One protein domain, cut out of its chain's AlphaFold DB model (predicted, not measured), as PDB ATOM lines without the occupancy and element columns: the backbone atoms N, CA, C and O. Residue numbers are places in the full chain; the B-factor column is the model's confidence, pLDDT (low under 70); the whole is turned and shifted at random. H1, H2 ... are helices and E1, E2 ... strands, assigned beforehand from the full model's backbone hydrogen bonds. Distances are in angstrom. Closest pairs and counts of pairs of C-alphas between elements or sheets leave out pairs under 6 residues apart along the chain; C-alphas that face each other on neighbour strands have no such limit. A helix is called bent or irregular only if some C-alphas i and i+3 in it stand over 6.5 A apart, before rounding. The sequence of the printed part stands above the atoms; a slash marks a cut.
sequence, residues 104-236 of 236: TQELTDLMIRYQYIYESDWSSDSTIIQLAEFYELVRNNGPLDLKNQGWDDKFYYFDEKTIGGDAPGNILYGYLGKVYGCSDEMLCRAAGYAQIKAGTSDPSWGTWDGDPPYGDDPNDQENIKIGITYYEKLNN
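Overview. This is residues 104 to 236 of the 236 residues of the protein "Ntox44 domain-containing protein" of Clostridium tyrobutyricum (UniProt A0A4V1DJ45). A short helix, H3, forms the core of a compact domain, with H1, H4 and H5 packed round it at crossed angles and H2 close by. A small strand hairpin, E1 and E2, sits at one end, by the first residues of H1 and H3. The printed part has 133 residues, with named elements in the order H1, H2, E1, E2, H3, H4, H5; the two strands are antiparallel, and the class is mostly helix. The radius of gyration of the C-alphas is 14.2 A and the spans are 39 by 37 by 29 A.

Arrangement. H1, residues 104 to 122, touches the hub H3, residues 167 to 179, at C-alphas 111 and 172, 6.4 A apart, at a tilt of 37 degrees, only just steep. H2, residues 127 to 138, is close but not clearly touching H3. E1, residues 155 to 158, and E2, residues 161 to 164, form a hairpin; N 156 and O 163 are 2.9 A apart. H4, residues 184 to 198, touches H3, closest at C-alphas 177 and 187, 6.6 A. H5, residues 218 to 235, touches H3, closest at C-alphas 171 and 227, 4.0 A, at a steep tilt of 47 degrees. H4 and H5 form a helical hairpin, closest at C-alphas 188 and 221, 6.2 A. Every O i to N i+4 pair is within hydrogen-bond range in H2, H3, H4 and H5, and 12 of 15 in H1.

Along the chain. H1 begins at C-alpha 104 (146.913, 149.218, 131.154) and spans 26.5 A; it is irregular, with C-alphas 117 and 120 7.1 A apart. H4 spans 21.4 A. H5 spans 26.3 A, ending at C-alpha 235 (139.939, 134.078, 131.495).

Size, cuts and confidence. The farthest C-alphas, 124 and 204, are 40.2 A apart. The printed part has no cut. The links H2 to E1 and H4 to H5 are long. Residues 120 to 125 have pLDDT under 70.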
ATOM      1  N   THR A 104     147.079 150.680 131.140       97.19
ATOM      2  CA  THR A 104     146.913 149.218 131.154       97.19
ATOM      3  C   THR A 104     146.206 148.743 132.420       97.19
ATOM      4  O   THR A 104     145.193 148.051 132.335       97.19
ATOM      5  N   GLN A 105     146.684 149.166 133.594       97.25
ATOM      6  CA  GLN A 105     146.059 148.792 134.862       97.25
ATOM      7  C   GLN A 105     144.677 149.433 135.030       97.25
ATOM      8  O   GLN A 105     143.731 148.759 135.414       97.25
ATOM      9  N   GLU A 106     144.546 150.720 134.708       96.94
ATOM     10  CA  GLU A 106     143.307 151.475 134.911       96.94
ATOM     11  C   GLU A 106     142.154 150.941 134.053       96.94
ATOM     12  O   GLU A 106     141.047 150.741 134.553       96.94
ATOM     13  N   LEU A 107     142.415 150.664 132.774       97.50
ATOM     14  CA  LEU A 107     141.427 150.106 131.861       97.50
ATOM     15  C   LEU A 107     141.089 148.654 132.235       97.50
ATOM     16  O   LEU A 107     139.925 148.267 132.156       97.50
ATOM     17  N   THR A 108     142.067 147.878 132.715       97.94
ATOM     18  CA  THR A 108     141.837 146.513 133.225       97.94
ATOM     19  C   THR A 108     140.948 146.510 134.466       97.94
ATOM     20  O   THR A 108     139.972 145.763 134.529       97.94
ATOM     21  N   ASP A 109     141.233 147.377 135.437       96.88
ATOM     22  CA  ASP A 109     140.421 147.514 136.647       96.88
ATOM     23  C   ASP A 109     138.992 147.946 136.299       96.88
ATOM     24  O   ASP A 109     138.026 147.468 136.898       96.88
ATOM     25  N   LEU A 110     138.844 148.821 135.300       95.81
ATOM     26  CA  LEU A 110     137.547 149.270 134.810       95.81
ATOM     27  C   LEU A 110     136.758 148.142 134.130       95.81
ATOM     28  O   LEU A 110     135.573 147.972 134.414       95.81
ATOM     29  N   MET A 111     137.414 147.346 133.285       95.69
ATOM     30  CA  MET A 111     136.841 146.151 132.656       95.69
ATOM     31  C   MET A 111     136.341 145.149 133.697       95.69
ATOM     32  O   MET A 111     135.178 144.754 133.650       95.69
ATOM     33  N   ILE A 112     137.182 144.804 134.676       94.56
ATOM     34  CA  ILE A 112     136.834 143.876 135.763       94.56
ATOM     35  C   ILE A 112     135.685 144.438 136.602       94.56
ATOM     36  O   ILE A 112     134.754 143.716 136.959       94.56
ATOM     37  N   ARG A 113     135.716 145.739 136.910       93.44
ATOM     38  CA  ARG A 113     134.645 146.401 137.656       93.44
ATOM     39  C   ARG A 113     133.319 146.334 136.911       93.44
ATOM     40  O   ARG A 113     132.305 146.033 137.533       93.44
ATOM     41  N   TYR A 114     133.303 146.640 135.616       91.81
ATOM     42  CA  TYR A 114     132.074 146.583 134.832       91.81
ATOM     43  C   TYR A 114     131.599 145.153 134.624       91.81
ATOM     44  O   TYR A 114     130.405 144.922 134.774       91.81
ATOM     45  N   GLN A 115     132.497 144.192 134.398       91.38
ATOM     46  CA  GLN A 115     132.137 142.779 134.454       91.38
ATOM     47  C   GLN A 115     131.433 142.478 135.779       91.38
ATOM     48  O   GLN A 115     130.285 142.069 135.753       91.38
ATOM     49  N   TYR A 116     132.032 142.794 136.928       89.88
ATOM     50  CA  TYR A 116     131.423 142.522 138.232       89.88
ATOM     51  C   TYR A 116     130.051 143.186 138.439       89.88
ATOM     52  O   TYR A 116     129.142 142.555 138.970       89.88
ATOM     53  N   ILE A 117     129.899 144.460 138.053       86.44
ATOM     54  CA  ILE A 117     128.642 145.211 138.232       86.44
ATOM     55  C   ILE A 117     127.510 144.585 137.426       86.44
ATOM     56  O   ILE A 117     126.372 144.573 137.879       86.44
ATOM     57  N   TYR A 118     127.825 144.115 136.229       81.75
ATOM     58  CA  TYR A 118     126.825 143.777 135.241       81.75
ATOM     59  C   TYR A 118     126.608 142.252 135.163       81.75
ATOM     60  O   TYR A 118     125.476 141.815 135.022       81.75
ATOM     61  N   GLU A 119     127.638 141.422 135.352       77.19
ATOM     62  CA  GLU A 119     127.620 139.950 135.209       77.19
ATOM     63  C   GLU A 119     126.455 139.251 135.934       77.19
ATOM     64  O   GLU A 119     125.870 138.316 135.382       77.19
ATOM     65  N   SER A 120     126.074 139.710 137.133       61.44
ATOM     66  CA  SER A 120     124.968 139.121 137.902       61.44
ATOM     67  C   SER A 120     123.576 139.449 137.369       61.44
ATOM     68  O   SER A 120     122.648 138.678 137.616       61.44
ATOM     69  N   ASP A 121     123.422 140.563 136.655       60.81
ATOM     70  CA  ASP A 121     122.129 141.009 136.132       60.81
ATOM     71  C   ASP A 121     121.762 140.270 134.831       60.81
ATOM     72  O   ASP A 121     120.594 140.205 134.471       60.81
ATOM     73  N   TRP A 122     122.722 139.615 134.161       64.19
ATOM     74  CA  TRP A 122     122.505 139.058 132.816       64.19
ATOM     75  C   TRP A 122     122.053 137.598 132.765       64.19
ATOM     76  O   TRP A 122     121.489 137.166 131.758       64.19
ATOM     77  N   SER A 123     122.327 136.790 133.796       56.81
ATOM     78  CA  SER A 123     122.291 135.320 133.670       56.81
ATOM     79  C   SER A 123     120.889 134.699 133.567       56.81
ATOM     80  O   SER A 123     120.779 133.481 133.413       56.81
ATOM     81  N   SER A 124     119.815 135.488 133.688       58.59
ATOM     82  CA  SER A 124     118.424 135.003 133.664       58.59
ATOM     83  C   SER A 124     117.562 135.521 132.510       58.59
ATOM     84  O   SER A 124     116.425 135.064 132.377       58.59
ATOM     85  N   ASP A 125     118.074 136.427 131.675       62.91
ATOM     86  CA  ASP A 125     117.279 137.093 130.640       62.91
ATOM     87  C   ASP A 125     117.349 136.442 129.254       62.91
ATOM     88  O   ASP A 125     118.269 135.705 128.902       62.91
ATOM     89  N   SER A 126     116.325 136.701 128.435       74.44
ATOM     90  CA  SER A 126     116.330 136.284 127.028       74.44
ATOM     91  C   SER A 126     117.423 137.027 126.246       74.44
ATOM     92  O   SER A 126     117.650 138.210 126.488       74.44
ATOM     93  N   THR A 127     118.029 136.386 125.242       75.44
ATOM     94  CA  THR A 127     119.119 136.960 124.422       75.44
ATOM     95  C   THR A 127     118.805 138.348 123.845       75.44
ATOM     96  O   THR A 127     119.695 139.175 123.699       75.44
ATOM     97  N   ILE A 128     117.538 138.639 123.528       77.56
ATOM     98  CA  ILE A 128     117.129 139.949 122.993       77.56
ATOM     99  C   ILE A 128     117.233 141.051 124.057       77.56
ATOM    100  O   ILE A 128     117.629 142.167 123.733       77.56
ATOM    101  N   ILE A 129     116.877 140.739 125.304       78.81
ATOM    102  CA  ILE A 129     116.935 141.684 126.426       78.81
ATOM    103  C   ILE A 129     118.402 142.005 126.734       78.81
ATOM    104  O   ILE A 129     118.773 143.174 126.692       78.81
ATOM    105  N   GLN A 130     119.252 140.976 126.831       78.88
ATOM    106  CA  GLN A 130     120.698 141.132 127.037       78.88
ATOM    107  C   GLN A 130     121.359 142.023 125.970       78.88
ATOM    108  O   GLN A 130     122.168 142.891 126.289       78.88
ATOM    109  N   LEU A 131     121.001 141.847 124.690       81.88
ATOM    110  CA  LEU A 131     121.533 142.676 123.601       81.88
ATOM    111  C   LEU A 131     121.037 144.127 123.658       81.88
ATOM    112  O   LEU A 131     121.796 145.045 123.350       81.88
ATOM    113  N   ALA A 132     119.773 144.343 124.030       85.56
ATOM    114  CA  ALA A 132     119.216 145.684 124.173       85.56
ATOM    115  C   ALA A 132     119.865 146.440 125.340       85.56
ATOM    116  O   ALA A 132     120.199 147.616 125.210       85.56
ATOM    117  N   GLU A 133     120.091 145.761 126.460       86.12
ATOM    118  CA  GLU A 133     120.741 146.343 127.630       86.12
ATOM    119  C   GLU A 133     122.221 146.633 127.369       86.12
ATOM    120  O   GLU A 133     122.690 147.730 127.677       86.12
ATOM    121  N   PHE A 134     122.932 145.714 126.706       89.44
ATOM    122  CA  PHE A 134     124.301 145.962 126.257       89.44
ATOM    123  C   PHE A 134     124.380 147.202 125.357       89.44
ATOM    124  O   PHE A 134     125.228 148.068 125.571       89.44
ATOM    125  N   TYR A 135     123.457 147.336 124.396       89.69
ATOM    126  CA  TYR A 135     123.378 148.510 123.527       89.69
ATOM    127  C   TYR A 135     123.185 149.815 124.314       89.69
ATOM    128  O   TYR A 135     123.890 150.791 124.057       89.69
ATOM    129  N   GLU A 136     122.271 149.849 125.289       90.38
ATOM    130  CA  GLU A 136     122.037 151.048 126.107       90.38
ATOM    131  C   GLU A 136     123.258 151.448 126.945       90.38
ATOM    132  O   GLU A 136     123.473 152.640 127.186       90.38
ATOM    133  N   LEU A 137     124.079 150.478 127.350       90.81
ATOM    134  CA  LEU A 137     125.302 150.724 128.110       90.81
ATOM    135  C   LEU A 137     126.411 151.357 127.266       90.81
ATOM    136  O   LEU A 137     127.054 152.306 127.720       90.81
ATOM    137  N   VAL A 138     126.628 150.837 126.056       91.31
ATOM    138  CA  VAL A 138     127.809 151.155 125.230       91.31
ATOM    139  C   VAL A 138     127.558 152.192 124.137       91.31
ATOM    140  O   VAL A 138     128.508 152.670 123.520       91.31
ATOM    141  N   ARG A 139     126.298 152.553 123.860       90.50
ATOM    142  CA  ARG A 139     125.983 153.578 122.853       90.50
ATOM    143  C   ARG A 139     126.562 154.944 123.229       90.50
ATOM    144  O   ARG A 139     126.838 155.227 124.389       90.50
ATOM    145  N   ASN A 140     126.646 155.840 122.248       88.00
ATOM    146  CA  ASN A 140     127.035 157.235 122.466       88.00
ATOM    147  C   ASN A 140     126.171 157.897 123.563       88.00
ATOM    148  O   ASN A 140     124.935 157.797 123.531       88.00
ATOM    149  N   ASN A 141     126.818 158.580 124.514       88.88
ATOM    150  CA  ASN A 141     126.223 159.112 125.749       88.88
ATOM    151  C   ASN A 141     125.596 158.049 126.674       88.88
ATOM    152  O   ASN A 141     124.748 158.373 127.510       88.88
ATOM    153  N   GLY A 142     125.953 156.780 126.492       90.31
ATOM    154  CA  GLY A 142     125.616 155.692 127.395       90.31
ATOM    155  C   GLY A 142     126.516 155.696 128.637       90.31
ATOM    156  O   GLY A 142     127.545 156.378 128.667       90.31
ATOM    157  N   PRO A 143     126.158 154.931 129.679       91.19
ATOM    158  CA  PRO A 143     126.945 154.807 130.906       91.19
ATOM    159  C   PRO A 143     128.421 154.431 130.715       91.19
ATOM    160  O   PRO A 143     129.235 154.769 131.572       91.19
ATOM    161  N   LEU A 144     128.776 153.732 129.631       92.19
ATOM    162  CA  LEU A 144     130.138 153.244 129.370       92.19
ATOM    163  C   LEU A 144     130.886 154.051 128.304       92.19
ATOM    164  O   LEU A 144     131.952 153.643 127.848       92.19
ATOM    165  N   ASP A 145     130.356 155.212 127.928       92.31
ATOM    166  CA  ASP A 145     131.043 156.151 127.052       92.31
ATOM    167  C   ASP A 145     132.232 156.786 127.790       92.31
ATOM    168  O   ASP A 145     132.077 157.706 128.599       92.31
ATOM    169  N   LEU A 146     133.431 156.251 127.545       92.88
ATOM    170  CA  LEU A 146     134.645 156.650 128.259       92.88
ATOM    171  C   LEU A 146     135.103 158.072 127.920       92.88
ATOM    172  O   LEU A 146     135.659 158.749 128.787       92.88
ATOM    173  N   LYS A 147     134.823 158.573 126.710       89.06
ATOM    174  CA  LYS A 147     135.173 159.955 126.336       89.06
ATOM    175  C   LYS A 147     134.474 160.949 127.261       89.06
ATOM    176  O   LYS A 147     135.090 161.884 127.765       89.06
ATOM    177  N   ASN A 148     133.211 160.672 127.582       87.38
ATOM    178  CA  ASN A 148     132.419 161.449 128.532       87.38
ATOM    179  C   ASN A 148     132.846 161.268 130.008       87.38
ATOM    180  O   ASN A 148     132.312 161.942 130.889       87.38
ATOM    181  N   GLN A 149     133.822 160.397 130.287       89.62
ATOM    182  CA  GLN A 149     134.380 160.126 131.618       89.62
ATOM    183  C   GLN A 149     135.820 160.642 131.787       89.62
ATOM    184  O   GLN A 149     136.463 160.327 132.786       89.62
ATOM    185  N   GLY A 150     136.330 161.445 130.844       90.56
ATOM    186  CA  GLY A 150     137.686 162.010 130.905       90.56
ATOM    187  C   GLY A 150     138.770 161.121 130.292       90.56
ATOM    188  O   GLY A 150     139.944 161.271 130.622       90.56
ATOM    189  N   TRP A 151     138.382 160.184 129.421       93.69
ATOM    190  CA  TRP A 151     139.306 159.435 128.573       93.69
ATOM    191  C   TRP A 151     139.430 160.124 127.207       93.69
ATOM    192  O   TRP A 151     139.008 159.581 126.187       93.69
ATOM    193  N   ASP A 152     140.000 161.329 127.183       93.25
ATOM    194  CA  ASP A 152     140.099 162.200 126.004       93.25
ATOM    195  C   ASP A 152     141.541 162.546 125.562       93.25
ATOM    196  O   ASP A 152     141.732 163.390 124.679       93.25
ATOM    197  N   ASP A 153     142.566 161.861 126.097       92.50
ATOM    198  CA  ASP A 153     143.941 161.969 125.589       92.50
ATOM    199  C   ASP A 153     144.040 161.464 124.138       92.50
ATOM    200  O   ASP A 153     143.362 160.527 123.717       92.50
ATOM    201  N   LYS A 154     144.941 162.062 123.347       92.44
ATOM    202  CA  LYS A 154     145.124 161.706 121.924       92.44
ATOM    203  C   LYS A 154     145.685 160.303 121.706       92.44
ATOM    204  O   LYS A 154     145.421 159.701 120.665       92.44
ATOM    205  N   PHE A 155     146.507 159.837 122.639       94.00
ATOM    206  CA  PHE A 155     147.174 158.544 122.597       94.00
ATOM    207  C   PHE A 155     147.261 157.981 124.005       94.00
ATOM    208  O   PHE A 155     147.471 158.728 124.959       94.00
ATOM    209  N   TYR A 156     147.200 156.661 124.091       95.56
ATOM    210  CA  TYR A 156     147.408 155.911 125.319       95.56
ATOM    211  C   TYR A 156     148.411 154.789 125.095       95.56
ATOM    212  O   TYR A 156     148.649 154.369 123.962       95.56
ATOM    213  N   TYR A 157     148.987 154.291 126.182       95.81
ATOM    214  CA  TYR A 157     149.751 153.054 126.185       95.81
ATOM    215  C   TYR A 157     148.917 151.976 126.880       95.81
ATOM    216  O   TYR A 157     148.421 152.189 127.985       95.81
ATOM    217  N   PHE A 158     148.702 150.854 126.201       97.31
ATOM    218  CA  PHE A 158     147.892 149.739 126.677       97.31
ATOM    219  C   PHE A 158     148.503 148.420 126.208       97.31
ATOM    220  O   PHE A 158     148.721 148.236 125.010       97.31
ATOM    221  N   ASP A 159     148.765 147.511 127.149       95.00
ATOM    222  CA  ASP A 159     149.273 146.154 126.893       95.00
ATOM    223  C   ASP A 159     150.445 146.132 125.895       95.00
ATOM    224  O   ASP A 159     150.403 145.497 124.841       95.00
ATOM    225  N   GLU A 160     151.488 146.898 126.226       91.81
ATOM    226  CA  GLU A 160     152.733 147.023 125.452       91.81
ATOM    227  C   GLU A 160     152.602 147.723 124.085       91.81
ATOM    228  O   GLU A 160     153.532 147.702 123.273       91.81
ATOM    229  N   LYS A 161     151.465 148.375 123.808       91.62
ATOM    230  CA  LYS A 161     151.208 149.068 122.541       91.62
ATOM    231  C   LYS A 161     150.729 150.495 122.755       91.62
ATOM    232  O   LYS A 161     149.967 150.793 123.665       91.62
ATOM    233  N   THR A 162     151.140 151.388 121.855       94.06
ATOM    234  CA  THR A 162     150.516 152.712 121.738       94.06
ATOM    235  C   THR A 162     149.220 152.588 120.943       94.06
ATOM    236  O   THR A 162     149.227 152.028 119.847       94.06
ATOM    237  N   ILE A 163     148.128 153.122 121.482       95.44
ATOM    238  CA  ILE A 163     146.788 153.114 120.886       95.44
ATOM    239  C   ILE A 163     146.248 154.545 120.759       95.44
ATOM    240  O   ILE A 163     146.689 155.456 121.464       95.44
ATOM    241  N   GLY A 164     145.314 154.759 119.831       95.56
ATOM    242  CA  GLY A 164     144.673 156.063 119.629       95.56
ATOM    243  C   GLY A 164     143.702 156.429 120.755       95.56
ATOM    244  O   GLY A 164     143.244 155.562 121.493       95.56
ATOM    245  N   GLY A 165     143.354 157.712 120.861       94.56
ATOM    246  CA  GLY A 165     142.466 158.229 121.912       94.56
ATOM    247  C   GLY A 165     141.072 157.596 121.966       94.56
ATOM    248  O   GLY A 165     140.470 157.516 123.031       94.56
ATOM    249  N   ASP A 166     140.587 157.074 120.838       92.50
ATOM    250  CA  ASP A 166     139.271 156.431 120.730       92.50
ATOM    251  C   ASP A 166     139.303 154.944 121.121       92.50
ATOM    252  O   ASP A 166     138.267 154.328 121.380       92.50
ATOM    253  N   ALA A 167     140.501 154.364 121.222       96.94
ATOM    254  CA  ALA A 167     140.692 152.944 121.468       96.94
ATOM    255  C   ALA A 167     140.156 152.449 122.824       96.94
ATOM    256  O   ALA A 167     139.547 151.381 122.817       96.94
ATOM    257  N   PRO A 168     140.293 153.157 123.971       97.81
ATOM    258  CA  PRO A 168     139.819 152.639 125.257       97.81
ATOM    259  C   PRO A 168     138.340 152.238 125.251       97.81
ATOM    260  O   PRO A 168     137.987 151.192 125.793       97.81
ATOM    261  N   GLY A 169     137.480 153.027 124.594       96.94
ATOM    262  CA  GLY A 169     136.053 152.720 124.468       96.94
ATOM    263  C   GLY A 169     135.793 151.466 123.628       96.94
ATOM    264  O   GLY A 169     135.039 150.590 124.043       96.94
ATOM    265  N   ASN A 170     136.475 151.335 122.488       97.75
ATOM    266  CA  ASN A 170     136.344 150.178 121.595       97.75
ATOM    267  C   ASN A 170     136.909 148.887 122.207       97.75
ATOM    268  O   ASN A 170     136.306 147.821 122.076       97.75
ATOM    269  N   ILE A 171     138.024 148.983 122.937       98.25
ATOM    270  CA  ILE A 171     138.597 147.858 123.686       98.25
ATOM    271  C   ILE A 171     137.629 147.440 124.804       98.25
ATOM    272  O   ILE A 171     137.353 146.249 124.956       98.25
ATOM    273  N   LEU A 172     137.061 148.394 125.556       97.44
ATOM    274  CA  LEU A 172     136.065 148.094 126.590       97.44
ATOM    275  C   LEU A 172     134.813 147.424 126.002       97.44
ATOM    276  O   LEU A 172     134.333 146.438 126.562       97.44
ATOM    277  N   TYR A 173     134.314 147.917 124.864       97.19
ATOM    278  CA  TYR A 173     133.194 147.318 124.133       97.19
ATOM    279  C   TYR A 173     133.490 145.870 123.719       97.19
ATOM    280  O   TYR A 173     132.673 144.987 123.970       97.19
ATOM    281  N   GLY A 174     134.668 145.608 123.140       97.38
ATOM    282  CA  GLY A 174     135.084 144.258 122.758       97.38
ATOM    283  C   GLY A 174     135.160 143.309 123.956       97.38
ATOM    284  O   GLY A 174     134.598 142.216 123.910       97.38
ATOM    285  N   TYR A 175     135.786 143.752 125.051       97.12
ATOM    286  CA  TYR A 175     135.914 142.977 126.289       97.12
ATOM    287  C   TYR A 175     134.549 142.629 126.895       97.12
ATOM    288  O   TYR A 175     134.237 141.457 127.111       97.12
ATOM    289  N   LEU A 176     133.704 143.638 127.140       94.31
ATOM    290  CA  LEU A 176     132.387 143.425 127.742       94.31
ATOM    291  C   LEU A 176     131.465 142.651 126.804       94.31
ATOM    292  O   LEU A 176     130.708 141.809 127.263       94.31
ATOM    293  N   GLY A 177     131.580 142.834 125.492       93.75
ATOM    294  CA  GLY A 177     130.873 142.010 124.524       93.75
ATOM    295  C   GLY A 177     131.085 140.510 124.755       93.75
ATOM    296  O   GLY A 177     130.126 139.735 124.747       93.75
ATOM    297  N   LYS A 178     132.325 140.093 125.041       93.00
ATOM    298  CA  LYS A 178     132.635 138.693 125.371       93.00
ATOM    299  C   LYS A 178     132.051 138.251 126.707       93.00
ATOM    300  O   LYS A 178     131.525 137.141 126.770       93.00
ATOM    301  N   VAL A 179     132.063 139.118 127.722       90.00
ATOM    302  CA  VAL A 179     131.367 138.880 129.003       90.00
ATOM    303  C   VAL A 179     129.872 138.609 128.768       90.00
ATOM    304  O   VAL A 179     129.301 137.727 129.402       90.00
ATOM    305  N   TYR A 180     129.248 139.287 127.799       86.06
ATOM    306  CA  TYR A 180     127.834 139.106 127.422       86.06
ATOM    307  C   TYR A 180     127.587 137.904 126.495       86.06
ATOM    308  O   TYR A 180     126.480 137.715 125.993       86.06
ATOM    309  N   GLY A 181     128.609 137.091 126.219       87.00
ATOM    310  CA  GLY A 181     128.488 135.934 125.334       87.00
ATOM    311  C   GLY A 181     128.346 136.292 123.852       87.00
ATOM    312  O   GLY A 181     127.947 135.446 123.050       87.00
ATOM    313  N   CYS A 182     128.682 137.525 123.463       90.06
ATOM    314  CA  CYS A 182     128.652 137.943 122.071       90.06
ATOM    315  C   CYS A 182     129.723 137.202 121.252       90.06
ATOM    316  O   CYS A 182     130.859 136.986 121.699       90.06
ATOM    317  N   SER A 183     129.378 136.838 120.014       93.50
ATOM    318  CA  SER A 183     130.383 136.394 119.051       93.50
ATOM    319  C   SER A 183     131.195 137.585 118.545       93.50
ATOM    320  O   SER A 183     130.694 138.707 118.457       93.50
ATOM    321  N   ASP A 184     132.445 137.326 118.174       96.44
ATOM    322  CA  ASP A 184     133.373 138.342 117.672       96.44
ATOM    323  C   ASP A 184     132.805 139.035 116.428       96.44
ATOM    324  O   ASP A 184     132.821 140.258 116.313       96.44
ATOM    325  N   GLU A 185     132.218 138.250 115.518       95.62
ATOM    326  CA  GLU A 185     131.570 138.766 114.313       95.62
ATOM    327  C   GLU A 185     130.375 139.667 114.646       95.62
ATOM    328  O   GLU A 185     130.218 140.721 114.031       95.62
ATOM    329  N   MET A 186     129.550 139.295 115.633       93.88
ATOM    330  CA  MET A 186     128.413 140.121 116.038       93.88
ATOM    331  C   MET A 186     128.877 141.468 116.598       93.88
ATOM    332  O   MET A 186     128.293 142.489 116.241       93.88
ATOM    333  N   LEU A 187     129.928 141.487 117.425       96.50
ATOM    334  CA  LEU A 187     130.475 142.726 117.988       96.50
ATOM    335  C   LEU A 187     130.969 143.670 116.894       96.50
ATOM    336  O   LEU A 187     130.591 144.843 116.881       96.50
ATOM    337  N   CYS A 188     131.744 143.135 115.953       97.50
ATOM    338  CA  CYS A 188     132.286 143.872 114.820       97.50
ATOM    339  C   CYS A 188     131.186 144.420 113.896       97.50
ATOM    340  O   CYS A 188     131.218 145.594 113.528       97.50
ATOM    341  N   ARG A 189     130.173 143.608 113.559       96.88
ATOM    342  CA  ARG A 189     129.040 144.046 112.724       96.88
ATOM    343  C   ARG A 189     128.162 145.083 113.427       96.88
ATOM    344  O   ARG A 189     127.690 146.015 112.781       96.88
ATOM    345  N   ALA A 190     127.933 144.938 114.733       95.31
ATOM    346  CA  ALA A 190     127.126 145.881 115.504       95.31
ATOM    347  C   ALA A 190     127.797 147.261 115.620       95.31
ATOM    348  O   ALA A 190     127.101 148.272 115.493       95.31
ATOM    349  N   ALA A 191     129.126 147.312 115.768       96.19
ATOM    350  CA  ALA A 191     129.889 148.561 115.732       96.19
ATOM    351  C   ALA A 191     129.742 149.270 114.372       96.19
ATOM    352  O   ALA A 191     129.313 150.424 114.323       96.19
ATOM    353  N   GLY A 192     129.926 148.540 113.266       96.56
ATOM    354  CA  GLY A 192     129.718 149.085 111.921       96.56
ATOM    355  C   GLY A 192     128.283 149.549 111.665       96.56
ATOM    356  O   GLY A 192     128.056 150.644 111.147       96.56
ATOM    357  N   TYR A 193     127.278 148.789 112.116       95.19
ATOM    358  CA  TYR A 193     125.881 149.229 112.063       95.19
ATOM    359  C   TYR A 193     125.668 150.545 112.827       95.19
ATOM    360  O   TYR A 193     124.998 151.449 112.318       95.19
ATOM    361  N   ALA A 194     126.240 150.677 114.027       93.69
ATOM    362  CA  ALA A 194     126.141 151.890 114.828       93.69
ATOM    363  C   ALA A 194     126.817 153.090 114.142       93.69
ATOM    364  O   ALA A 194     126.212 154.165 114.078       93.69
ATOM    365  N   GLN A 195     128.007 152.909 113.564       94.62
ATOM    366  CA  GLN A 195     128.741 153.972 112.873       94.62
ATOM    367  C   GLN A 195     128.019 154.443 111.596       94.62
ATOM    368  O   GLN A 195     127.887 155.647 111.347       94.62
ATOM    369  N   ILE A 196     127.438 153.509 110.832       95.00
ATOM    370  CA  ILE A 196     126.563 153.824 109.692       95.00
ATOM    371  C   ILE A 196     125.349 154.639 110.154       95.00
ATOM    372  O   ILE A 196     124.990 155.635 109.524       95.00
ATOM    373  N   LYS A 197     124.706 154.247 111.262       93.94
ATOM    374  CA  LYS A 197     123.536 154.962 111.801       93.94
ATOM    375  C   LYS A 197     123.875 156.350 112.335       93.94
ATOM    376  O   LYS A 197     123.037 157.243 112.224       93.94
ATOM    377  N   ALA A 198     125.080 156.537 112.864       91.88
ATOM    378  CA  ALA A 198     125.594 157.839 113.275       91.88
ATOM    379  C   ALA A 198     125.939 158.755 112.084       91.88
ATOM    380  O   ALA A 198     126.099 159.960 112.269       91.88
ATOM    381  N   GLY A 199     126.023 158.209 110.864       94.88
ATOM    382  CA  GLY A 199     126.376 158.960 109.659       94.88
ATOM    383  C   GLY A 199     127.862 159.310 109.569       94.88
ATOM    384  O   GLY A 199     128.217 160.231 108.836       94.88
ATOM    385  N   THR A 200     128.718 158.605 110.314       94.31
ATOM    386  CA  THR A 200     130.170 158.844 110.375       94.31
ATOM    387  C   THR A 200     130.991 157.769 109.659       94.31
ATOM    388  O   THR A 200     132.212 157.853 109.650       94.31
ATOM    389  N   SER A 201     130.329 156.778 109.061       96.25
ATOM    390  CA  SER A 201     130.958 155.713 108.272       96.25
ATOM    391  C   SER A 201     131.406 156.210 106.890       96.25
ATOM    392  O   SER A 201     130.662 156.924 106.208       96.25
ATOM    393  N   ASP A 202     132.604 155.811 106.454       96.94
ATOM    394  CA  ASP A 202     133.069 155.985 105.076       96.94
ATOM    395  C   ASP A 202     132.491 154.872 104.173       96.94
ATOM    396  O   ASP A 202     132.638 153.689 104.484       96.94
ATOM    397  N   PRO A 203     131.883 155.189 103.011       94.94
ATOM    398  CA  PRO A 203     131.329 154.178 102.106       94.94
ATOM    399  C   PRO A 203     132.325 153.105 101.631       94.94
ATOM    400  O   PRO A 203     131.906 152.014 101.241       94.94
ATOM    401  N   SER A 204     133.631 153.395 101.634       96.56
ATOM    402  CA  SER A 204     134.685 152.431 101.291       96.56
ATOM    403  C   SER A 204     134.872 151.329 102.337       96.56
ATOM    404  O   SER A 204     135.446 150.289 102.021       96.56
ATOM    405  N   TRP A 205     134.349 151.518 103.551       97.38
ATOM    406  CA  TRP A 205     134.366 150.532 104.636       97.38
ATOM    407  C   TRP A 205     133.251 149.487 104.510       97.38
ATOM    408  O   TRP A 205     133.211 148.519 105.267       97.38
ATOM    409  N   GLY A 206     132.364 149.633 103.522       95.44
ATOM    410  CA  GLY A 206     131.314 148.668 103.228       95.44
ATOM    411  C   GLY A 206     130.073 148.854 104.097       95.44
ATOM    412  O   GLY A 206     129.661 149.968 104.408       95.44
ATOM    413  N   THR A 207     129.415 147.746 104.420       94.81
ATOM    414  CA  THR A 207     128.137 147.725 105.146       94.81
ATOM    415  C   THR A 207     128.167 146.643 106.211       94.81
ATOM    416  O   THR A 207     128.926 145.681 106.098       94.81
ATOM    417  N   TRP A 208     127.337 146.787 107.241       93.06
ATOM    418  CA  TRP A 208     127.323 145.886 108.395       93.06
ATOM    419  C   TRP A 208     126.978 144.429 108.046       93.06
ATOM    420  O   TRP A 208     127.355 143.516 108.781       93.06
ATOM    421  N   ASP A 209     126.290 144.190 106.927       93.50
ATOM    422  CA  ASP A 209     125.949 142.875 106.374       93.50
ATOM    423  C   ASP A 209     126.933 142.387 105.290       93.50
ATOM    424  O   ASP A 209     126.805 141.266 104.803       93.50
ATOM    425  N   GLY A 210     127.952 143.188 104.959       93.75
ATOM    426  CA  GLY A 210     129.013 142.855 104.008       93.75
ATOM    427  C   GLY A 210     130.239 142.191 104.642       93.75
ATOM    428  O   GLY A 210     130.139 141.522 105.676       93.75
ATOM    429  N   ASP A 211     131.389 142.388 103.994       95.44
ATOM    430  CA  ASP A 211     132.714 141.960 104.458       95.44
ATOM    431  C   ASP A 211     133.304 142.950 105.491       95.44
ATOM    432  O   ASP A 211     132.908 144.122 105.511       95.44
ATOM    433  N   PRO A 212     134.276 142.526 106.331       94.38
ATOM    434  CA  PRO A 212     135.055 143.440 107.164       94.38
ATOM    435  C   PRO A 212     135.601 144.631 106.352       94.38
ATOM    436  O   PRO A 212     136.083 144.423 105.235       94.38
ATOM    437  N   PRO A 213     135.583 145.860 106.897       96.56
ATOM    438  CA  PRO A 213     135.339 146.227 108.300       96.56
ATOM    439  C   PRO A 213     133.854 146.436 108.663       96.56
ATOM    440  O   PRO A 213     133.557 147.083 109.662       96.56
ATOM    441  N   TYR A 214     132.910 145.893 107.885       97.56
ATOM    442  CA  TYR A 214     131.470 145.946 108.176       97.56
ATOM    443  C   TYR A 214     130.894 147.372 108.237       97.56
ATOM    444  O   TYR A 214     129.888 147.625 108.901       97.56
ATOM    445  N   GLY A 215     131.516 148.316 107.531       96.31
ATOM    446  CA  GLY A 215     131.151 149.731 107.558       96.31
ATOM    447  C   GLY A 215     131.623 150.493 108.797       96.31
ATOM    448  O   GLY A 215     131.130 151.596 109.016       96.31
ATOM    449  N   ASP A 216     132.536 149.932 109.590       97.44
ATOM    450  CA  ASP A 216     133.174 150.601 110.728       97.44
ATOM    451  C   ASP A 216     134.572 151.145 110.377       97.44
ATOM    452  O   ASP A 216     135.176 150.709 109.390       97.44
ATOM    453  N   ASP A 217     135.126 152.032 111.210       97.00
ATOM    454  CA  ASP A 217     136.526 152.453 111.070       97.00
ATOM    455  C   ASP A 217     137.436 151.219 111.255       97.00
ATOM    456  O   ASP A 217     137.320 150.502 112.256       97.00
ATOM    457  N   PRO A 218     138.363 150.929 110.321       97.31
ATOM    458  CA  PRO A 218     139.266 149.790 110.449       97.31
ATOM    459  C   PRO A 218     140.070 149.766 111.758       97.31
ATOM    460  O   PRO A 218     140.344 148.687 112.279       97.31
ATOM    461  N   ASN A 219     140.441 150.924 112.309       96.31
ATOM    462  CA  ASN A 219     141.136 151.001 113.594       96.31
ATOM    463  C   ASN A 219     140.206 150.644 114.754       96.31
ATOM    464  O   ASN A 219     140.642 149.972 115.686       96.31
ATOM    465  N   ASP A 220     138.938 151.055 114.697       96.81
ATOM    466  CA  ASP A 220     137.943 150.707 115.713       96.81
ATOM    467  C   ASP A 220     137.726 149.190 115.736       96.81
ATOM    468  O   ASP A 220     137.809 148.582 116.802       96.81
ATOM    469  N   GLN A 221     137.626 148.548 114.569       97.31
ATOM    470  CA  GLN A 221     137.567 147.085 114.450       97.31
ATOM    471  C   GLN A 221     138.784 146.382 115.064       97.31
ATOM    472  O   GLN A 221     138.636 145.366 115.746       97.31
ATOM    473  N   GLU A 222     139.996 146.899 114.846       97.31
ATOM    474  CA  GLU A 222     141.200 146.350 115.479       97.31
ATOM    475  C   GLU A 222     141.190 146.559 117.002       97.31
ATOM    476  O   GLU A 222     141.513 145.635 117.751       97.31
ATOM    477  N   ASN A 223     140.739 147.717 117.487       98.00
ATOM    478  CA  ASN A 223     140.601 147.992 118.919       98.00
ATOM    479  C   ASN A 223     139.569 147.071 119.594       98.00
ATOM    480  O   ASN A 223     139.812 146.571 120.693       98.00
ATOM    481  N   ILE A 224     138.454 146.770 118.924       98.25
ATOM    482  CA  ILE A 224     137.460 145.794 119.398       98.25
ATOM    483  C   ILE A 224     138.105 144.409 119.546       98.25
ATOM    484  O   ILE A 224     137.951 143.760 120.584       98.25
ATOM    485  N   LYS A 225     138.887 143.967 118.551       97.88
ATOM    486  CA  LYS A 225     139.611 142.682 118.602       97.88
ATOM    487  C   LYS A 225     140.661 142.635 119.712       97.88
ATOM    488  O   LYS A 225     140.844 141.575 120.313       97.88
ATOM    489  N   ILE A 226     141.322 143.756 120.016       97.88
ATOM    490  CA  ILE A 226     142.207 143.864 121.188       97.88
ATOM    491  C   ILE A 226     141.411 143.560 122.460       97.88
ATOM    492  O   ILE A 226     141.838 142.712 123.238       97.88
ATOM    493  N   GLY A 227     140.236 144.172 122.643       97.88
ATOM    494  CA  GLY A 227     139.360 143.909 123.792       97.88
ATOM    495  C   GLY A 227     138.926 142.446 123.916       97.88
ATOM    496  O   GLY A 227     139.005 141.867 125.000       97.88
ATOM    497  N   ILE A 228     138.536 141.828 122.798       97.94
ATOM    498  CA  ILE A 228     138.170 140.403 122.725       97.94
ATOM    499  C   ILE A 228     139.345 139.514 123.154       97.94
ATOM    500  O   ILE A 228     139.203 138.674 124.042       97.94
ATOM    501  N   THR A 229     140.526 139.742 122.575       97.25
ATOM    502  CA  THR A 229     141.744 138.977 122.891       97.25
ATOM    503  C   THR A 229     142.150 139.173 124.354       97.25
ATOM    504  O   THR A 229     142.613 138.245 125.015       97.25
ATOM    505  N   TYR A 230     141.964 140.382 124.890       97.31
ATOM    506  CA  TYR A 230     142.272 140.693 126.283       97.31
ATOM    507  C   TYR A 230     141.339 139.958 127.256       97.31
ATOM    508  O   TYR A 230     141.797 139.442 128.273       97.31
ATOM    509  N   TYR A 231     140.049 139.828 126.919       96.31
ATOM    510  CA  TYR A 231     139.117 138.982 127.670       96.31
ATOM    511  C   TYR A 231     139.588 137.525 127.715       96.31
ATOM    512  O   TYR A 231     139.636 136.928 128.789       96.31
ATOM    513  N   GLU A 232     139.992 136.961 126.575       95.12
ATOM    514  CA  GLU A 232     140.514 135.590 126.506       95.12
ATOM    515  C   GLU A 232     141.804 135.424 127.320       95.12
ATOM    516  O   GLU A 232     141.984 134.411 127.988       95.12
ATOM    517  N   LYS A 233     142.687 136.428 127.307       94.81
ATOM    518  CA  LYS A 233     143.926 136.451 128.097       94.81
ATOM    519  C   LYS A 233     143.668 136.435 129.607       94.81
ATOM    520  O   LYS A 233     144.456 135.832 130.327       94.81
ATOM    521  N   LEU A 234     142.614 137.096 130.092       92.94
ATOM    522  CA  LEU A 234     142.292 137.148 131.527       92.94
ATOM    523  C   LEU A 234     141.490 135.937 132.033       92.94
ATOM    524  O   LEU A 234     141.464 135.704 133.240       92.94
ATOM    525  N   ASN A 235     140.832 135.189 131.141       85.06
ATOM    526  CA  ASN A 235     139.939 134.078 131.495       85.06
ATOM    527  C   ASN A 235     140.483 132.679 131.122       85.06
ATOM    528  O   ASN A 235     139.778 131.688 131.324       85.06
ATOM    529  N   ASN A 236     141.711 132.595 130.597       70.50
ATOM    530  CA  ASN A 236     142.458 131.350 130.355       70.50
ATOM    531  C   ASN A 236     143.550 131.143 131.410       70.50
ATOM    532  O   ASN A 236     143.775 129.970 131.790       70.50
TER     533      ASN A 236